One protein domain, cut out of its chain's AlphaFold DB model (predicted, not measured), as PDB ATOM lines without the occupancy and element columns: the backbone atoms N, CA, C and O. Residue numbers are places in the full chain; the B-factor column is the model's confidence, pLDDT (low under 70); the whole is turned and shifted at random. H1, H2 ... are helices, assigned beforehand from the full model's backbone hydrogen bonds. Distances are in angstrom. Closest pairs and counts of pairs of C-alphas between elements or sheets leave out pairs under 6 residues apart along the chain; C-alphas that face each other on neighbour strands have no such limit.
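Overview. This is residues 87 to 208 of the 219 residues of the protein "Helix-turn-helix domain-containing protein" of bacterium (UniProt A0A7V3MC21). Two lobes of helices lie side by side: in one, H7 runs across between the long H5 and H4; in the other, H2 slants past the shorter H3, with H1 at the corner by the start of H2. The short H6 bridges the lobes between H2 and H5, and the long link from H3 to H4 passes from one lobe to the other. The printed part has 122 residues with seven named helices, H1 to H7 in chain order, and no named strand: all helix. It is compact, with a radius of gyration of the C-alphas of 14.6 A and spans of 42 by 33 by 24 A.

Along the chain. H5, the longest helix, covers residues 167 to 185, 26.8 A, from C-alpha 167 at (-45.668, -20.997, -12.705). H4 is residues 152 to 164, 18.6 A; H6 is 188 to 192; H7 is 195 to 206, 15.8 A, ending with C-alpha 206 at (-54.913, -6.822, -8.973). H2 is residues 98 to 115, 25.7 A; H3 is 122 to 131; H1 is 87 to 96, from C-alpha 87 at (-32.671, -31.330, -18.937).

Arrangement. H5 touches H7 about perpendicular at 73 degrees, closest C-alphas Tyr 178 and Cys 195, 4.7 A. Residues 200 to 204 of H7 touch H4, closest C-alphas Met 204 and Ala 158, 6.2 A. H6 touches H5 (C-alphas Ala 191 and Tyr 178 closest, 5.1 A) and H2 (Leu 192 and Tyr 110, 5.9 A). H2 touches H3 at a steep tilt of 58 degrees, closest C-alphas Ile 105 and Leu 126, 7.2 A. H1 and H2 only just touch, only at the corner, with 3 pairs of C-alphas within 8 A. H2 and H5 are apart. In H1 to H7 every O i to N i+4 pair is within hydrogen-bond range.

Size, cuts and confidence. The C-alphas farthest apart, Arg 120 and Gly 208, are 43.7 A apart. The printed part has no cut; the link from H3 to H4, residues 132 to 151, is long. Residues 116, 179 to 180 and 182 to 186 have pLDDT under 70.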
ATOM      1  N   PRO A  87     -33.328 -30.507 -19.954       84.31
ATOM      2  CA  PRO A  87     -32.671 -31.330 -18.937       84.31
ATOM      3  C   PRO A  87     -31.645 -30.541 -18.117       84.31
ATOM      4  O   PRO A  87     -31.616 -30.625 -16.893       84.31
ATOM      5  N   GLU A  88     -30.847 -29.708 -18.786       87.38
ATOM      6  CA  GLU A  88     -29.825 -28.900 -18.124       87.38
ATOM      7  C   GLU A  88     -30.448 -27.785 -17.276       87.38
ATOM      8  O   GLU A  88     -29.920 -27.408 -16.231       87.38
ATOM      9  N   LEU A  89     -31.584 -27.245 -17.716       87.06
ATOM     10  CA  LEU A  89     -32.326 -26.241 -16.970       87.06
ATOM     11  C   LEU A  89     -32.918 -26.832 -15.679       87.06
ATOM     12  O   LEU A  89     -32.836 -26.189 -14.633       87.06
ATOM     13  N   LEU A  90     -33.438 -28.063 -15.733       87.81
ATOM     14  CA  LEU A  90     -33.946 -28.788 -14.564       87.81
ATOM     15  C   LEU A  90     -32.850 -29.028 -13.517       87.81
ATOM     16  O   LEU A  90     -33.083 -28.782 -12.333       87.81
ATOM     17  N   GLU A  91     -31.647 -29.426 -13.937       92.06
ATOM     18  CA  GLU A  91     -30.493 -29.557 -13.034       92.06
ATOM     19  C   GLU A  91     -30.168 -28.228 -12.338       92.06
ATOM     20  O   GLU A  91     -29.953 -28.171 -11.126       92.06
ATOM     21  N   LEU A  92     -30.158 -27.127 -13.095       91.88
ATOM     22  CA  LEU A  92     -29.881 -25.805 -12.536       91.88
ATOM     23  C   LEU A  92     -30.975 -25.349 -11.567       91.88
ATOM     24  O   LEU A  92     -30.653 -24.738 -10.548       91.88
ATOM     25  N   TYR A  93     -32.242 -25.664 -11.845       92.31
ATOM     26  CA  TYR A  93     -33.351 -25.383 -10.933       92.31
ATOM     27  C   TYR A  93     -33.214 -26.130  -9.608       92.31
ATOM     28  O   TYR A  93     -33.436 -25.525  -8.560       92.31
ATOM     29  N   GLN A  94     -32.797 -27.398  -9.637       91.12
ATOM     30  CA  GLN A  94     -32.551 -28.178  -8.422       91.12
ATOM     31  C   GLN A  94     -31.386 -27.611  -7.597       91.12
ATOM     32  O   GLN A  94     -31.466 -27.566  -6.373       91.12
ATOM     33  N   LEU A  95     -30.318 -27.147  -8.256       93.06
ATOM     34  CA  LEU A  95     -29.107 -26.664  -7.583       93.06
ATOM     35  C   LEU A  95     -29.222 -25.237  -7.031       93.06
ATOM     36  O   LEU A  95     -28.679 -24.942  -5.968       93.06
ATOM     37  N   TYR A  96     -29.865 -24.332  -7.771       90.69
ATOM     38  CA  TYR A  96     -29.839 -22.892  -7.482       90.69
ATOM     39  C   TYR A  96     -31.212 -22.299  -7.153       90.69
ATOM     40  O   TYR A  96     -31.285 -21.132  -6.763       90.69
ATOM     41  N   GLY A  97     -32.284 -23.080  -7.301       88.75
ATOM     42  CA  GLY A  97     -33.661 -22.622  -7.167       88.75
ATOM     43  C   GLY A  97     -34.191 -21.971  -8.447       88.75
ATOM     44  O   GLY A  97     -33.491 -21.227  -9.137       88.75
ATOM     45  N   GLN A  98     -35.461 -22.235  -8.755       85.12
ATOM     46  CA  GLN A  98     -36.098 -21.816 -10.006       85.12
ATOM     47  C   GLN A  98     -36.070 -20.299 -10.227       85.12
ATOM     48  O   GLN A  98     -35.639 -19.841 -11.282       85.12
ATOM     49  N   GLU A  99     -36.464 -19.516  -9.221       82.19
ATOM     50  CA  GLU A  99     -36.590 -18.056  -9.348       82.19
ATOM     51  C   GLU A  99     -35.248 -17.391  -9.672       82.19
ATOM     52  O   GLU A  99     -35.157 -16.538 -10.554       82.19
ATOM     53  N   ARG A 100     -34.178 -17.844  -9.014       86.00
ATOM     54  CA  ARG A 100     -32.821 -17.336  -9.224       86.00
ATOM     55  C   ARG A 100     -32.308 -17.645 -10.628       86.00
ATOM     56  O   ARG A 100     -31.648 -16.812 -11.248       86.00
ATOM     57  N   VAL A 101     -32.583 -18.850 -11.121       89.38
ATOM     58  CA  VAL A 101     -32.212 -19.261 -12.479       89.38
ATOM     59  C   VAL A 101     -32.998 -18.456 -13.512       89.38
ATOM     60  O   VAL A 101     -32.401 -17.939 -14.457       89.38
ATOM     61  N   ASP A 102     -34.303 -18.287 -13.309       85.25
ATOM     62  CA  ASP A 102     -35.167 -17.525 -14.209       85.25
ATOM     63  C   ASP A 102     -34.795 -16.034 -14.236       85.25
ATOM     64  O   ASP A 102     -34.764 -15.426 -15.306       85.25
ATOM     65  N   GLU A 103     -34.454 -15.436 -13.090       86.00
ATOM     66  CA  GLU A 103     -33.945 -14.063 -13.031       86.00
ATOM     67  C   GLU A 103     -32.602 -13.925 -13.762       86.00
ATOM     68  O   GLU A 103     -32.420 -12.996 -14.553       86.00
ATOM     69  N   ALA A 104     -31.674 -14.866 -13.560       89.50
ATOM     70  CA  ALA A 104     -30.381 -14.848 -14.235       89.50
ATOM     71  C   ALA A 104     -30.523 -14.968 -15.761       89.50
ATOM     72  O   ALA A 104     -29.868 -14.222 -16.493       89.50
ATOM     73  N   ILE A 105     -31.399 -15.855 -16.244       88.25
ATOM     74  CA  ILE A 105     -31.720 -15.977 -17.674       88.25
ATOM     75  C   ILE A 105     -32.265 -14.649 -18.197       88.25
ATOM     76  O   ILE A 105     -31.762 -14.138 -19.195       88.25
ATOM     77  N   HIS A 106     -33.224 -14.048 -17.494       85.31
ATOM     78  CA  HIS A 106     -33.866 -12.803 -17.914       85.31
ATOM     79  C   HIS A 106     -32.882 -11.621 -17.994       85.31
ATOM     80  O   HIS A 106     -32.878 -10.851 -18.958       85.31
ATOM     81  N   VAL A 107     -31.979 -11.495 -17.015       87.69
ATOM     82  CA  VAL A 107     -30.907 -10.483 -17.030       87.69
ATOM     83  C   VAL A 107     -29.943 -10.708 -18.195       87.69
ATOM     84  O   VAL A 107     -29.535  -9.748 -18.858       87.69
ATOM     85  N   LEU A 108     -29.585 -11.960 -18.480       87.44
ATOM     86  CA  LEU A 108     -28.719 -12.294 -19.611       87.44
ATOM     87  C   LEU A 108     -29.410 -12.008 -20.945       87.44
ATOM     88  O   LEU A 108     -28.787 -11.427 -21.831       87.44
ATOM     89  N   GLU A 109     -30.697 -12.313 -21.082       83.75
ATOM     90  CA  GLU A 109     -31.485 -11.967 -22.267       83.75
ATOM     91  C   GLU A 109     -31.484 -10.465 -22.533       83.75
ATOM     92  O   GLU A 109     -31.205 -10.050 -23.659       83.75
ATOM     93  N   TYR A 110     -31.704  -9.643 -21.503       84.25
ATOM     94  CA  TYR A 110     -31.609  -8.191 -21.637       84.25
ATOM     95  C   TYR A 110     -30.183  -7.731 -21.987       84.25
ATOM     96  O   TYR A 110     -30.001  -6.910 -22.888       84.25
ATOM     97  N   THR A 111     -29.160  -8.308 -21.352       84.62
ATOM     98  CA  THR A 111     -27.745  -8.002 -21.640       84.62
ATOM     99  C   THR A 111     -27.419  -8.262 -23.115       84.62
ATOM    100  O   THR A 111     -26.878  -7.393 -23.801       84.62
ATOM    101  N   TYR A 112     -27.800  -9.431 -23.633       80.69
ATOM    102  CA  TYR A 112     -27.587  -9.793 -25.034       80.69
ATOM    103  C   TYR A 112     -28.510  -9.032 -25.989       80.69
ATOM    104  O   TYR A 112     -28.156  -8.832 -27.156       80.69
ATOM    105  N   ALA A 113     -29.681  -8.576 -25.531       75.56
ATOM    106  CA  ALA A 113     -30.539  -7.668 -26.284       75.56
ATOM    107  C   ALA A 113     -29.821  -6.338 -26.558       75.56
ATOM    108  O   ALA A 113     -29.722  -5.943 -27.724       75.56
ATOM    109  N   LEU A 114     -29.241  -5.728 -25.515       78.38
ATOM    110  CA  LEU A 114     -28.483  -4.476 -25.590       78.38
ATOM    111  C   LEU A 114     -27.210  -4.592 -26.437       78.38
ATOM    112  O   LEU A 114     -26.987  -3.772 -27.327       78.38
ATOM    113  N   SER A 115     -26.384  -5.612 -26.188       78.25
ATOM    114  CA  SER A 115     -25.084  -5.772 -26.859       78.25
ATOM    115  C   SER A 115     -25.206  -6.142 -28.338       78.25
ATOM    116  O   SER A 115     -24.221  -6.084 -29.072       78.25
ATOM    117  N   ARG A 116     -26.402  -6.555 -28.785       68.50
ATOM    118  CA  ARG A 116     -26.669  -7.069 -30.140       68.50
ATOM    119  C   ARG A 116     -25.783  -8.261 -30.524       68.50
ATOM    120  O   ARG A 116     -25.640  -8.550 -31.710       68.50
ATOM    121  N   THR A 117     -25.224  -8.958 -29.539       75.00
ATOM    122  CA  THR A 117     -24.438 -10.179 -29.731       75.00
ATOM    123  C   THR A 117     -25.267 -11.412 -29.393       75.00
ATOM    124  O   THR A 117     -26.222 -11.352 -28.616       75.00
ATOM    125  N   SER A 118     -24.916 -12.546 -29.997       75.50
ATOM    126  CA  SER A 118     -25.511 -13.842 -29.662       75.50
ATOM    127  C   SER A 118     -24.614 -14.590 -28.672       75.50
ATOM    128  O   SER A 118     -23.390 -14.602 -28.856       75.50
ATOM    129  N   PRO A 119     -25.177 -15.225 -27.632       79.94
ATOM    130  CA  PRO A 119     -24.400 -16.057 -26.723       79.94
ATOM    131  C   PRO A 119     -23.907 -17.311 -27.456       79.94
ATOM    132  O   PRO A 119     -24.700 -18.047 -28.033       79.94
ATOM    133  N   ARG A 120     -22.591 -17.566 -27.427       79.12
ATOM    134  CA  ARG A 120     -22.002 -18.770 -28.046       79.12
ATOM    135  C   ARG A 120     -22.293 -20.040 -27.242       79.12
ATOM    136  O   ARG A 120     -22.615 -21.061 -27.831       79.12
ATOM    137  N   CYS A 121     -22.207 -19.958 -25.911       86.31
ATOM    138  CA  CYS A 121     -22.422 -21.089 -25.000       86.31
ATOM    139  C   CYS A 121     -23.341 -20.676 -23.832       86.31
ATOM    140  O   CYS A 121     -22.832 -20.417 -22.735       86.31
ATOM    141  N   PRO A 122     -24.671 -20.575 -24.043       86.62
ATOM    142  CA  PRO A 122     -25.615 -20.090 -23.033       86.62
ATOM    143  C   PRO A 122     -25.481 -20.802 -21.683       86.62
ATOM    144  O   PRO A 122     -25.301 -20.154 -20.656       86.62
ATOM    145  N   ILE A 123     -25.433 -22.135 -21.667       89.12
ATOM    146  CA  ILE A 123     -25.314 -22.875 -20.408       89.12
ATOM    147  C   ILE A 123     -24.041 -22.548 -19.620       89.12
ATOM    148  O   ILE A 123     -24.100 -22.346 -18.409       89.12
ATOM    149  N   ALA A 124     -22.885 -22.475 -20.283       88.81
ATOM    150  CA  ALA A 124     -21.619 -22.199 -19.610       88.81
ATOM    151  C   ALA A 124     -21.623 -20.794 -18.990       88.81
ATOM    152  O   ALA A 124     -21.158 -20.602 -17.863       88.81
ATOM    153  N   ILE A 125     -22.210 -19.828 -19.702       90.62
ATOM    154  CA  ILE A 125     -22.412 -18.466 -19.206       90.62
ATOM    155  C   ILE A 125     -23.334 -18.487 -17.982       90.62
ATOM    156  O   ILE A 125     -22.977 -17.910 -16.955       90.62
ATOM    157  N   LEU A 126     -24.466 -19.198 -18.047       90.94
ATOM    158  CA  LEU A 126     -25.409 -19.274 -16.930       90.94
ATOM    159  C   LEU A 126     -24.781 -19.916 -15.696       90.94
ATOM    160  O   LEU A 126     -24.843 -19.342 -14.613       90.94
ATOM    161  N   LYS A 127     -24.125 -21.069 -15.861       92.31
ATOM    162  CA  LYS A 127     -23.402 -21.764 -14.787       92.31
ATOM    163  C   LYS A 127     -22.364 -20.846 -14.142       92.31
ATOM    164  O   LYS A 127     -22.271 -20.792 -12.919       92.31
ATOM    165  N   SER A 128     -21.619 -20.081 -14.945       91.19
ATOM    166  CA  SER A 128     -20.640 -19.112 -14.439       91.19
ATOM    167  C   SER A 128     -21.293 -18.003 -13.610       91.19
ATOM    168  O   SER A 128     -20.815 -17.686 -12.521       91.19
ATOM    169  N   VAL A 129     -22.403 -17.441 -14.095       91.38
ATOM    170  CA  VAL A 129     -23.162 -16.395 -13.393       91.38
ATOM    171  C   VAL A 129     -23.740 -16.921 -12.079       91.38
ATOM    172  O   VAL A 129     -23.555 -16.290 -11.041       91.38
ATOM    173  N   LEU A 130     -24.376 -18.095 -12.098       92.31
ATOM    174  CA  LEU A 130     -24.968 -18.710 -10.911       92.31
ATOM    175  C   LEU A 130     -23.903 -19.065  -9.863       92.31
ATOM    176  O   LEU A 130     -24.068 -18.721  -8.692       92.31
ATOM    177  N   LYS A 131     -22.772 -19.652 -10.285       92.12
ATOM    178  CA  LYS A 131     -21.650 -20.015  -9.400       92.12
ATOM    179  C   LYS A 131     -21.026 -18.807  -8.696       92.12
ATOM    180  O   LYS A 131     -20.581 -18.934  -7.563       92.12
ATOM    181  N   ARG A 132     -20.987 -17.637  -9.343       88.25
ATOM    182  CA  ARG A 132     -20.425 -16.403  -8.758       88.25
ATOM    183  C   ARG A 132     -21.247 -15.830  -7.606       88.25
ATOM    184  O   ARG A 132     -20.780 -14.902  -6.955       88.25
ATOM    185  N   GLY A 133     -22.462 -16.313  -7.364       79.88
ATOM    186  CA  GLY A 133     -23.264 -15.870  -6.225       79.88
ATOM    187  C   GLY A 133     -24.011 -14.548  -6.449       79.88
ATOM    188  O   GLY A 133     -25.141 -14.429  -5.986       79.88
ATOM    189  N   ASN A 134     -23.440 -13.611  -7.212       81.81
ATOM    190  CA  ASN A 134     -23.979 -12.262  -7.402       81.81
ATOM    191  C   ASN A 134     -24.309 -11.967  -8.872       81.81
ATOM    192  O   ASN A 134     -23.416 -11.905  -9.725       81.81
ATOM    193  N   LEU A 135     -25.592 -11.729  -9.156       85.06
ATOM    194  CA  LEU A 135     -26.068 -11.305 -10.470       85.06
ATOM    195  C   LEU A 135     -25.743  -9.819 -10.685       85.06
ATOM    196  O   LEU A 135     -26.116  -8.968  -9.878       85.06
ATOM    197  N   ARG A 136     -25.022  -9.500 -11.766       86.25
ATOM    198  CA  ARG A 136     -24.763  -8.109 -12.167       86.25
ATOM    199  C   ARG A 136     -25.862  -7.643 -13.109       86.25
ATOM    200  O   ARG A 136     -26.070  -8.250 -14.155       86.25
ATOM    201  N   TYR A 137     -26.518  -6.551 -12.744       87.75
ATOM    202  CA  TYR A 137     -27.608  -5.972 -13.517       87.75
ATOM    203  C   TYR A 137     -27.044  -4.922 -14.485       87.75
ATOM    204  O   TYR A 137     -26.382  -3.989 -14.027       87.75
ATOM    205  N   PRO A 138     -27.245  -5.070 -15.805       86.31
ATOM    206  CA  PRO A 138     -26.808  -4.074 -16.780       86.31
ATOM    207  C   PRO A 138     -27.611  -2.774 -16.639       86.31
ATOM    208  O   PRO A 138     -28.727  -2.759 -16.110       86.31
ATOM    209  N   GLU A 139     -27.048  -1.680 -17.148       86.00
ATOM    210  CA  GLU A 139     -27.670  -0.359 -17.077       86.00
ATOM    211  C   GLU A 139     -29.095  -0.356 -17.664       86.00
ATOM    212  O   GLU A 139     -29.392  -0.976 -18.692       86.00
ATOM    213  N   GLY A 140     -30.009   0.319 -16.968       84.81
ATOM    214  CA  GLY A 140     -31.420   0.412 -17.345       84.81
ATOM    215  C   GLY A 140     -32.291  -0.787 -16.951       84.81
ATOM    216  O   GLY A 140     -33.512  -0.675 -17.071       84.81
ATOM    217  N   TYR A 141     -31.718  -1.891 -16.452       87.19
ATOM    218  CA  TYR A 141     -32.498  -2.995 -15.887       87.19
ATOM    219  C   TYR A 141     -33.164  -2.580 -14.570       87.19
ATOM    220  O   TYR A 141     -32.519  -2.017 -13.685       87.19
ATOM    221  N   VAL A 142     -34.450  -2.894 -14.418       87.62
ATOM    222  CA  VAL A 142     -35.221  -2.621 -13.204       87.62
ATOM    223  C   VAL A 142     -35.488  -3.937 -12.489       87.62
ATOM    224  O   VAL A 142     -36.227  -4.791 -12.982       87.62
ATOM    225  N   LYS A 143     -34.884  -4.092 -11.307       86.88
ATOM    226  CA  LYS A 143     -35.108  -5.257 -10.450       86.88
ATOM    227  C   LYS A 143     -36.572  -5.371 -10.043       86.88
ATOM    228  O   LYS A 143     -37.240  -4.359  -9.845       86.88
ATOM    229  N   GLN A 144     -37.032  -6.604  -9.851       84.62
ATOM    230  CA  GLN A 144     -38.409  -6.891  -9.454       84.62
ATOM    231  C   GLN A 144     -38.793  -6.189  -8.143       84.62
ATOM    232  O   GLN A 144     -39.871  -5.619  -8.069       84.62
ATOM    233  N   GLU A 145     -37.877  -6.131  -7.175       83.31
ATOM    234  CA  GLU A 145     -38.038  -5.459  -5.872       83.31
ATOM    235  C   GLU A 145     -38.078  -3.919  -5.937       83.31
ATOM    236  O   GLU A 145     -38.333  -3.260  -4.935       83.31
ATOM    237  N   LYS A 146     -37.810  -3.304  -7.097       83.06
ATOM    238  CA  LYS A 146     -37.786  -1.840  -7.268       83.06
ATOM    239  C   LYS A 146     -39.042  -1.336  -7.978       83.06
ATOM    240  O   LYS A 146     -38.965  -0.573  -8.944       83.06
ATOM    241  N   VAL A 147     -40.206  -1.770  -7.495       81.19
ATOM    242  CA  VAL A 147     -41.501  -1.246  -7.947       81.19
ATOM    243  C   VAL A 147     -41.686   0.165  -7.392       81.19
ATOM    244  O   VAL A 147     -41.673   0.372  -6.184       81.19
ATOM    245  N   LYS A 148     -41.831   1.158  -8.276       78.81
ATOM    246  CA  LYS A 148     -42.085   2.545  -7.864       78.81
ATOM    247  C   LYS A 148     -43.516   2.707  -7.354       78.81
ATOM    248  O   LYS A 148     -44.424   2.087  -7.899       78.81
ATOM    249  N   GLY A 149     -43.696   3.605  -6.388       76.06
ATOM    250  CA  GLY A 149     -45.019   3.994  -5.898       76.06
ATOM    251  C   GLY A 149     -45.628   3.034  -4.880       76.06
ATOM    252  O   GLY A 149     -46.816   3.145  -4.640       76.06
ATOM    253  N   TYR A 150     -44.848   2.119  -4.294       77.50
ATOM    254  CA  TYR A 150     -45.270   1.235  -3.204       77.50
ATOM    255  C   TYR A 150     -44.226   1.248  -2.081       77.50
ATOM    256  O   TYR A 150     -43.036   1.417  -2.346       77.50
ATOM    257  N   GLU A 151     -44.675   1.066  -0.838       83.50
ATOM    258  CA  GLU A 151     -43.798   0.927   0.333       83.50
ATOM    259  C   GLU A 151     -42.969  -0.363   0.254       83.50
ATOM    260  O   GLU A 151     -43.463  -1.392  -0.214       83.50
ATOM    261  N   GLU A 152     -41.717  -0.335   0.725       84.69
ATOM    262  CA  GLU A 152     -40.782  -1.465   0.579       84.69
ATOM    263  C   GLU A 152     -41.304  -2.755   1.232       84.69
ATOM    264  O   GLU A 152     -41.215  -3.827   0.630       84.69
ATOM    265  N   ASP A 153     -41.940  -2.651   2.401       85.00
ATOM    266  CA  ASP A 153     -42.526  -3.799   3.100       85.00
ATOM    267  C   ASP A 153     -43.663  -4.439   2.291       85.00
ATOM    268  O   ASP A 153     -43.757  -5.664   2.194       85.00
ATOM    269  N   LYS A 154     -44.481  -3.617   1.620       85.00
ATOM    270  CA  LYS A 154     -45.556  -4.088   0.736       85.00
ATOM    271  C   LYS A 154     -45.028  -4.713  -0.541       85.00
ATOM    272  O   LYS A 154     -45.584  -5.706  -1.003       85.00
ATOM    273  N   VAL A 155     -43.949  -4.172  -1.100       88.00
ATOM    274  CA  VAL A 155     -43.281  -4.779  -2.257       88.00
ATOM    275  C   VAL A 155     -42.702  -6.142  -1.884       88.00
ATOM    276  O   VAL A 155     -42.820  -7.077  -2.674       88.00
ATOM    277  N   LYS A 156     -42.124  -6.284  -0.688       88.25
ATOM    278  CA  LYS A 156     -41.580  -7.558  -0.209       88.25
ATOM    279  C   LYS A 156     -42.677  -8.600   0.030       88.25
ATOM    280  O   LYS A 156     -42.578  -9.701  -0.506       88.25
ATOM    281  N   GLU A 157     -43.742  -8.229   0.740       88.50
ATOM    282  CA  GLU A 157     -44.923  -9.077   0.964       88.50
ATOM    283  C   GLU A 157     -45.522  -9.552  -0.371       88.50
ATOM    284  O   GLU A 157     -45.751 -10.742  -0.595       88.50
ATOM    285  N   ALA A 158     -45.703  -8.625  -1.314       89.25
ATOM    286  CA  ALA A 158     -46.210  -8.953  -2.633       89.25
ATOM    287  C   ALA A 158     -45.238  -9.809  -3.448       89.25
ATOM    288  O   ALA A 158     -45.693 -10.639  -4.227       89.25
ATOM    289  N   ALA A 159     -43.923  -9.627  -3.309       88.69
ATOM    290  CA  ALA A 159     -42.937 -10.435  -4.019       88.69
ATOM    291  C   ALA A 159     -42.970 -11.895  -3.552       88.69
ATOM    292  O   ALA A 159     -42.900 -12.796  -4.387       88.69
ATOM    293  N   GLU A 160     -43.135 -12.131  -2.250       89.19
ATOM    294  CA  GLU A 160     -43.297 -13.470  -1.677       89.19
ATOM    295  C   GLU A 160     -44.605 -14.125  -2.150       89.19
ATOM    296  O   GLU A 160     -44.594 -15.261  -2.630       89.19
ATOM    297  N   ALA A 161     -45.719 -13.387  -2.121       88.62
ATOM    298  CA  ALA A 161     -47.007 -13.864  -2.630       88.62
ATOM    299  C   ALA A 161     -46.992 -14.095  -4.152       88.62
ATOM    300  O   ALA A 161     -47.547 -15.066  -4.659       88.62
ATOM    301  N   PHE A 162     -46.310 -13.235  -4.904       89.25
ATOM    302  CA  PHE A 162     -46.126 -13.414  -6.337       89.25
ATOM    303  C   PHE A 162     -45.270 -14.647  -6.631       89.25
ATOM    304  O   PHE A 162     -45.545 -15.366  -7.587       89.25
ATOM    305  N   ALA A 163     -44.257 -14.929  -5.807       86.25
ATOM    306  CA  ALA A 163     -43.416 -16.110  -5.941       86.25
ATOM    307  C   ALA A 163     -44.152 -17.417  -5.597       86.25
ATOM    308  O   ALA A 163     -43.761 -18.458  -6.121       86.25
ATOM    309  N   SER A 164     -45.210 -17.387  -4.781       87.31
ATOM    310  CA  SER A 164     -46.004 -18.578  -4.443       87.31
ATOM    311  C   SER A 164     -47.077 -18.931  -5.479       87.31
ATOM    312  O   SER A 164     -47.617 -20.038  -5.444       87.31
ATOM    313  N   LEU A 165     -47.361 -18.036  -6.433       85.56
ATOM    314  CA  LEU A 165     -48.282 -18.313  -7.533       85.56
ATOM    315  C   LEU A 165     -47.814 -19.501  -8.398       85.56
ATOM    316  O   LEU A 165     -46.605 -19.683  -8.612       85.56
ATOM    317  N   PRO A 166     -48.755 -20.254  -9.003       83.69
ATOM    318  CA  PRO A 166     -48.431 -21.263 -10.002       83.69
ATOM    319  C   PRO A 166     -47.543 -20.693 -11.125       83.69
ATOM    320  O   PRO A 166     -47.742 -19.550 -11.552       83.69
ATOM    321  N   PRO A 167     -46.578 -21.468 -11.661       78.12
ATOM    322  CA  PRO A 167     -45.668 -20.997 -12.705       78.12
ATOM    323  C   PRO A 167     -46.369 -20.365 -13.913       78.12
ATOM    324  O   PRO A 167     -45.910 -19.337 -14.410       78.12
ATOM    325  N   ASP A 168     -47.492 -20.937 -14.350       74.00
ATOM    326  CA  ASP A 168     -48.255 -20.436 -15.497       74.00
ATOM    327  C   ASP A 168     -48.930 -19.087 -15.216       74.00
ATOM    328  O   ASP A 168     -48.969 -18.218 -16.089       74.00
ATOM    329  N   GLU A 169     -49.389 -18.856 -13.985       78.00
ATOM    330  CA  GLU A 169     -49.983 -17.578 -13.583       78.00
ATOM    331  C   GLU A 169     -48.927 -16.475 -13.487       78.00
ATOM    332  O   GLU A 169     -49.107 -15.392 -14.051       78.00
ATOM    333  N   ARG A 170     -47.774 -16.757 -12.861       83.31
ATOM    334  CA  ARG A 170     -46.637 -15.813 -12.829       83.31
ATOM    335  C   ARG A 170     -46.207 -15.428 -14.236       83.31
ATOM    336  O   ARG A 170     -45.996 -14.252 -14.543       83.31
ATOM    337  N   ARG A 171     -46.115 -16.430 -15.109       77.25
ATOM    338  CA  ARG A 171     -45.779 -16.256 -16.517       77.25
ATOM    339  C   ARG A 171     -46.809 -15.367 -17.219       77.25
ATOM    340  O   ARG A 171     -46.409 -14.431 -17.906       77.25
ATOM    341  N   ALA A 172     -48.106 -15.554 -16.978       74.56
ATOM    342  CA  ALA A 172     -49.148 -14.686 -17.528       74.56
ATOM    343  C   ALA A 172     -49.001 -13.213 -17.085       74.56
ATOM    344  O   ALA A 172     -49.138 -12.305 -17.913       74.56
ATOM    345  N   TYR A 173     -48.660 -12.945 -15.818       81.25
ATOM    346  CA  TYR A 173     -48.379 -11.581 -15.346       81.25
ATOM    347  C   TYR A 173     -47.146 -10.966 -16.021       81.25
ATOM    348  O   TYR A 173     -47.205  -9.821 -16.478       81.25
ATOM    349  N   LEU A 174     -46.056 -11.729 -16.148       83.38
ATOM    350  CA  LEU A 174     -44.839 -11.313 -16.859       83.38
ATOM    351  C   LEU A 174     -45.123 -10.957 -18.319       83.38
ATOM    352  O   LEU A 174     -44.699  -9.903 -18.801       83.38
ATOM    353  N   GLN A 175     -45.906 -11.789 -19.004       73.88
ATOM    354  CA  GLN A 175     -46.337 -11.537 -20.376       73.88
ATOM    355  C   GLN A 175     -47.184 -10.270 -20.483       73.88
ATOM    356  O   GLN A 175     -46.947  -9.434 -21.361       73.88
ATOM    357  N   LYS A 176     -48.170 -10.108 -19.594       71.19
ATOM    358  CA  LYS A 176     -49.054  -8.938 -19.561       71.19
ATOM    359  C   LYS A 176     -48.242  -7.660 -19.348       71.19
ATOM    360  O   LYS A 176     -48.412  -6.704 -20.102       71.19
ATOM    361  N   ALA A 177     -47.309  -7.663 -18.397       80.69
ATOM    362  CA  ALA A 177     -46.419  -6.536 -18.130       80.69
ATOM    363  C   ALA A 177     -45.540  -6.193 -19.336       80.69
ATOM    364  O   ALA A 177     -45.526  -5.043 -19.781       80.69
ATOM    365  N   TYR A 178     -44.856  -7.188 -19.905       78.75
ATOM    366  CA  TYR A 178     -44.035  -7.002 -21.100       78.75
ATOM    367  C   TYR A 178     -44.850  -6.383 -22.239       78.75
ATOM    368  O   TYR A 178     -44.445  -5.382 -22.828       78.75
ATOM    369  N   THR A 179     -46.027  -6.948 -22.512       66.69
ATOM    370  CA  THR A 179     -46.919  -6.521 -23.594       66.69
ATOM    371  C   THR A 179     -47.314  -5.057 -23.434       66.69
ATOM    372  O   THR A 179     -47.235  -4.287 -24.392       66.69
ATOM    373  N   LEU A 180     -47.717  -4.652 -22.226       68.19
ATOM    374  CA  LEU A 180     -48.120  -3.275 -21.940       68.19
ATOM    375  C   LEU A 180     -46.953  -2.296 -22.118       68.19
ATOM    376  O   LEU A 180     -47.117  -1.238 -22.728       68.19
ATOM    377  N   ILE A 181     -45.761  -2.657 -21.638       75.00
ATOM    378  CA  ILE A 181     -44.568  -1.809 -21.745       75.00
ATOM    379  C   ILE A 181     -44.117  -1.701 -23.203       75.00
ATOM    380  O   ILE A 181     -43.805  -0.604 -23.675       75.00
ATOM    381  N   TYR A 182     -44.124  -2.808 -23.941       69.88
ATOM    382  CA  TYR A 182     -43.800  -2.818 -25.360       69.88
ATOM    383  C   TYR A 182     -44.807  -1.990 -26.162       69.88
ATOM    384  O   TYR A 182     -44.411  -1.130 -26.938       69.88
ATOM    385  N   ALA A 183     -46.110  -2.166 -25.932       57.91
ATOM    386  CA  ALA A 183     -47.152  -1.397 -26.614       57.91
ATOM    387  C   ALA A 183     -47.051   0.117 -26.348       57.91
ATOM    388  O   ALA A 183     -47.430   0.917 -27.206       57.91
ATOM    389  N   LYS A 184     -46.542   0.505 -25.169       64.62
ATOM    390  CA  LYS A 184     -46.280   1.903 -24.801       64.62
ATOM    391  C   LYS A 184     -45.000   2.454 -25.434       64.62
ATOM    392  O   LYS A 184     -44.962   3.625 -25.786       64.62
ATOM    393  N   THR A 185     -43.942   1.647 -25.535       68.56
ATOM    394  CA  THR A 185     -42.583   2.140 -25.841       68.56
ATOM    395  C   THR A 185     -42.036   1.738 -27.209       68.56
ATOM    396  O   THR A 185     -41.048   2.322 -27.643       68.56
ATOM    397  N   GLY A 186     -42.609   0.724 -27.857       60.56
ATOM    398  CA  GLY A 186     -42.112   0.129 -29.101       60.56
ATOM    399  C   GLY A 186     -40.749  -0.571 -28.994       60.56
ATOM    400  O   GLY A 186     -40.213  -1.000 -30.012       60.56
ATOM    401  N   SER A 187     -40.161  -0.688 -27.795       70.62
ATOM    402  CA  SER A 187     -38.812  -1.235 -27.593       70.62
ATOM    403  C   SER A 187     -38.849  -2.544 -26.813       70.62
ATOM    404  O   SER A 187     -39.384  -2.625 -25.706       70.62
ATOM    405  N   HIS A 188     -38.224  -3.564 -27.399       73.81
ATOM    406  CA  HIS A 188     -38.059  -4.883 -26.794       73.81
ATOM    407  C   HIS A 188     -37.139  -4.819 -25.574       73.81
ATOM    408  O   HIS A 188     -37.459  -5.371 -24.527       73.81
ATOM    409  N   GLU A 189     -36.040  -4.074 -25.677       76.19
ATOM    410  CA  GLU A 189     -35.058  -3.888 -24.611       76.19
ATOM    411  C   GLU A 189     -35.708  -3.233 -23.389       76.19
ATOM    412  O   GLU A 189     -35.577  -3.727 -22.273       76.19
ATOM    413  N   ARG A 190     -36.490  -2.161 -23.599       77.94
ATOM    414  CA  ARG A 190     -37.222  -1.479 -22.520       77.94
ATOM    415  C   ARG A 190     -38.288  -2.362 -21.880       77.94
ATOM    416  O   ARG A 190     -38.549  -2.206 -20.687       77.94
ATOM    417  N   ALA A 191     -38.921  -3.236 -22.658       79.00
ATOM    418  CA  ALA A 191     -39.907  -4.179 -22.154       79.00
ATOM    419  C   ALA A 191     -39.247  -5.292 -21.323       79.00
ATOM    420  O   ALA A 191     -39.680  -5.518 -20.196       79.00
ATOM    421  N   LEU A 192     -38.156  -5.903 -21.805       81.56
ATOM    422  CA  LEU A 192     -37.370  -6.886 -21.045       81.56
ATOM    423  C   LEU A 192     -36.827  -6.297 -19.741       81.56
ATOM    424  O   LEU A 192     -36.987  -6.898 -18.684       81.56
ATOM    425  N   ALA A 193     -36.257  -5.094 -19.788       85.56
ATOM    426  CA  ALA A 193     -35.670  -4.439 -18.621       85.56
ATOM    427  C   ALA A 193     -36.649  -4.237 -17.455       85.56
ATOM    428  O   ALA A 193     -36.217  -4.061 -16.322       85.56
ATOM    429  N   ARG A 194     -37.958  -4.190 -17.730       88.12
ATOM    430  CA  ARG A 194     -38.975  -3.736 -16.772       88.12
ATOM    431  C   ARG A 194     -40.100  -4.731 -16.532       88.12
ATOM    432  O   ARG A 194     -40.877  -4.521 -15.608       88.12
ATOM    433  N   CYS A 195     -40.235  -5.785 -17.336       86.81
ATOM    434  CA  CYS A 195     -41.415  -6.646 -17.269       86.81
ATOM    435  C   CYS A 195     -41.552  -7.399 -15.942       86.81
ATOM    436  O   CYS A 195     -42.682  -7.587 -15.516       86.81
ATOM    437  N   ARG A 196     -40.460  -7.766 -15.251       89.81
ATOM    438  CA  ARG A 196     -40.547  -8.399 -13.918       89.81
ATOM    439  C   ARG A 196     -41.102  -7.448 -12.859       89.81
ATOM    440  O   ARG A 196     -42.094  -7.766 -12.214       89.81
ATOM    441  N   ALA A 197     -40.533  -6.246 -12.749       89.50
ATOM    442  CA  ALA A 197     -41.055  -5.205 -11.860       89.50
ATOM    443  C   ALA A 197     -42.493  -4.800 -12.233       89.50
ATOM    444  O   ALA A 197     -43.352  -4.646 -11.372       89.50
ATOM    445  N   GLY A 198     -42.785  -4.690 -13.532       88.75
ATOM    446  CA  GLY A 198     -44.130  -4.406 -14.027       88.75
ATOM    447  C   GLY A 198     -45.133  -5.525 -13.734       88.75
ATOM    448  O   GLY A 198     -46.298  -5.238 -13.493       88.75
ATOM    449  N   ALA A 199     -44.703  -6.787 -13.735       89.31
ATOM    450  CA  ALA A 199     -45.548  -7.927 -13.395       89.31
ATOM    451  C   ALA A 199     -45.910  -7.925 -11.916       89.31
ATOM    452  O   ALA A 199     -47.084  -8.084 -11.591       89.31
ATOM    453  N   LEU A 200     -44.930  -7.649 -11.050       90.75
ATOM    454  CA  LEU A 200     -45.180  -7.481  -9.625       90.75
ATOM    455  C   LEU A 200     -46.134  -6.305  -9.370       90.75
ATOM    456  O   LEU A 200     -47.111  -6.468  -8.653       90.75
ATOM    457  N   ALA A 201     -45.938  -5.164 -10.038       89.06
ATOM    458  CA  ALA A 201     -46.847  -4.018  -9.933       89.06
ATOM    459  C   ALA A 201     -48.289  -4.353 -10.366       89.06
ATOM    460  O   ALA A 201     -49.256  -3.942  -9.726       89.06
ATOM    461  N   LEU A 202     -48.448  -5.111 -11.459       88.06
ATOM    462  CA  LEU A 202     -49.760  -5.581 -11.913       88.06
ATOM    463  C   LEU A 202     -50.408  -6.514 -10.895       88.06
ATOM    464  O   LEU A 202     -51.594  -6.360 -10.623       88.06
ATOM    465  N   PHE A 203     -49.640  -7.455 -10.346       90.50
ATOM    466  CA  PHE A 203     -50.109  -8.359  -9.304       90.50
ATOM    467  C   PHE A 203     -50.538  -7.590  -8.053       90.50
ATOM    468  O   PHE A 203     -51.654  -7.778  -7.590       90.50
ATOM    469  N   MET A 204     -49.707  -6.667  -7.563       88.94
ATOM    470  CA  MET A 204     -50.010  -5.820  -6.405       88.94
ATOM    471  C   MET A 204     -51.325  -5.064  -6.587       88.94
ATOM    472  O   MET A 204     -52.178  -5.073  -5.703       88.94
ATOM    473  N   ARG A 205     -51.523  -4.452  -7.760       85.00
ATOM    474  CA  ARG A 205     -52.772  -3.763  -8.089       85.00
ATOM    475  C   ARG A 205     -53.965  -4.717  -8.126       85.00
ATOM    476  O   ARG A 205     -55.014  -4.391  -7.580       85.00
ATOM    477  N   ASP A 206     -53.823  -5.861  -8.791       85.69
ATOM    478  CA  ASP A 206     -54.913  -6.822  -8.973       85.69
ATOM    479  C   ASP A 206     -55.265  -7.524  -7.629       85.69
ATOM    480  O   ASP A 206     -56.424  -7.863  -7.405       85.69
ATOM    481  N   ALA A 207     -54.307  -7.650  -6.700       83.62
ATOM    482  CA  ALA A 207     -54.485  -8.176  -5.341       83.62
ATOM    483  C   ALA A 207     -54.922  -7.118  -4.301       83.62
ATOM    484  O   ALA A 207     -55.106  -7.446  -3.132       83.62
ATOM    485  N   GLY A 208     -55.110  -5.857  -4.708       80.12
ATOM    486  CA  GLY A 208     -55.619  -4.801  -3.829       80.12
ATOM    487  C   GLY A 208     -54.602  -4.244  -2.829       80.12
ATOM    488  O   GLY A 208     -55.003  -3.624  -1.845       80.12
TER     489      GLY A 208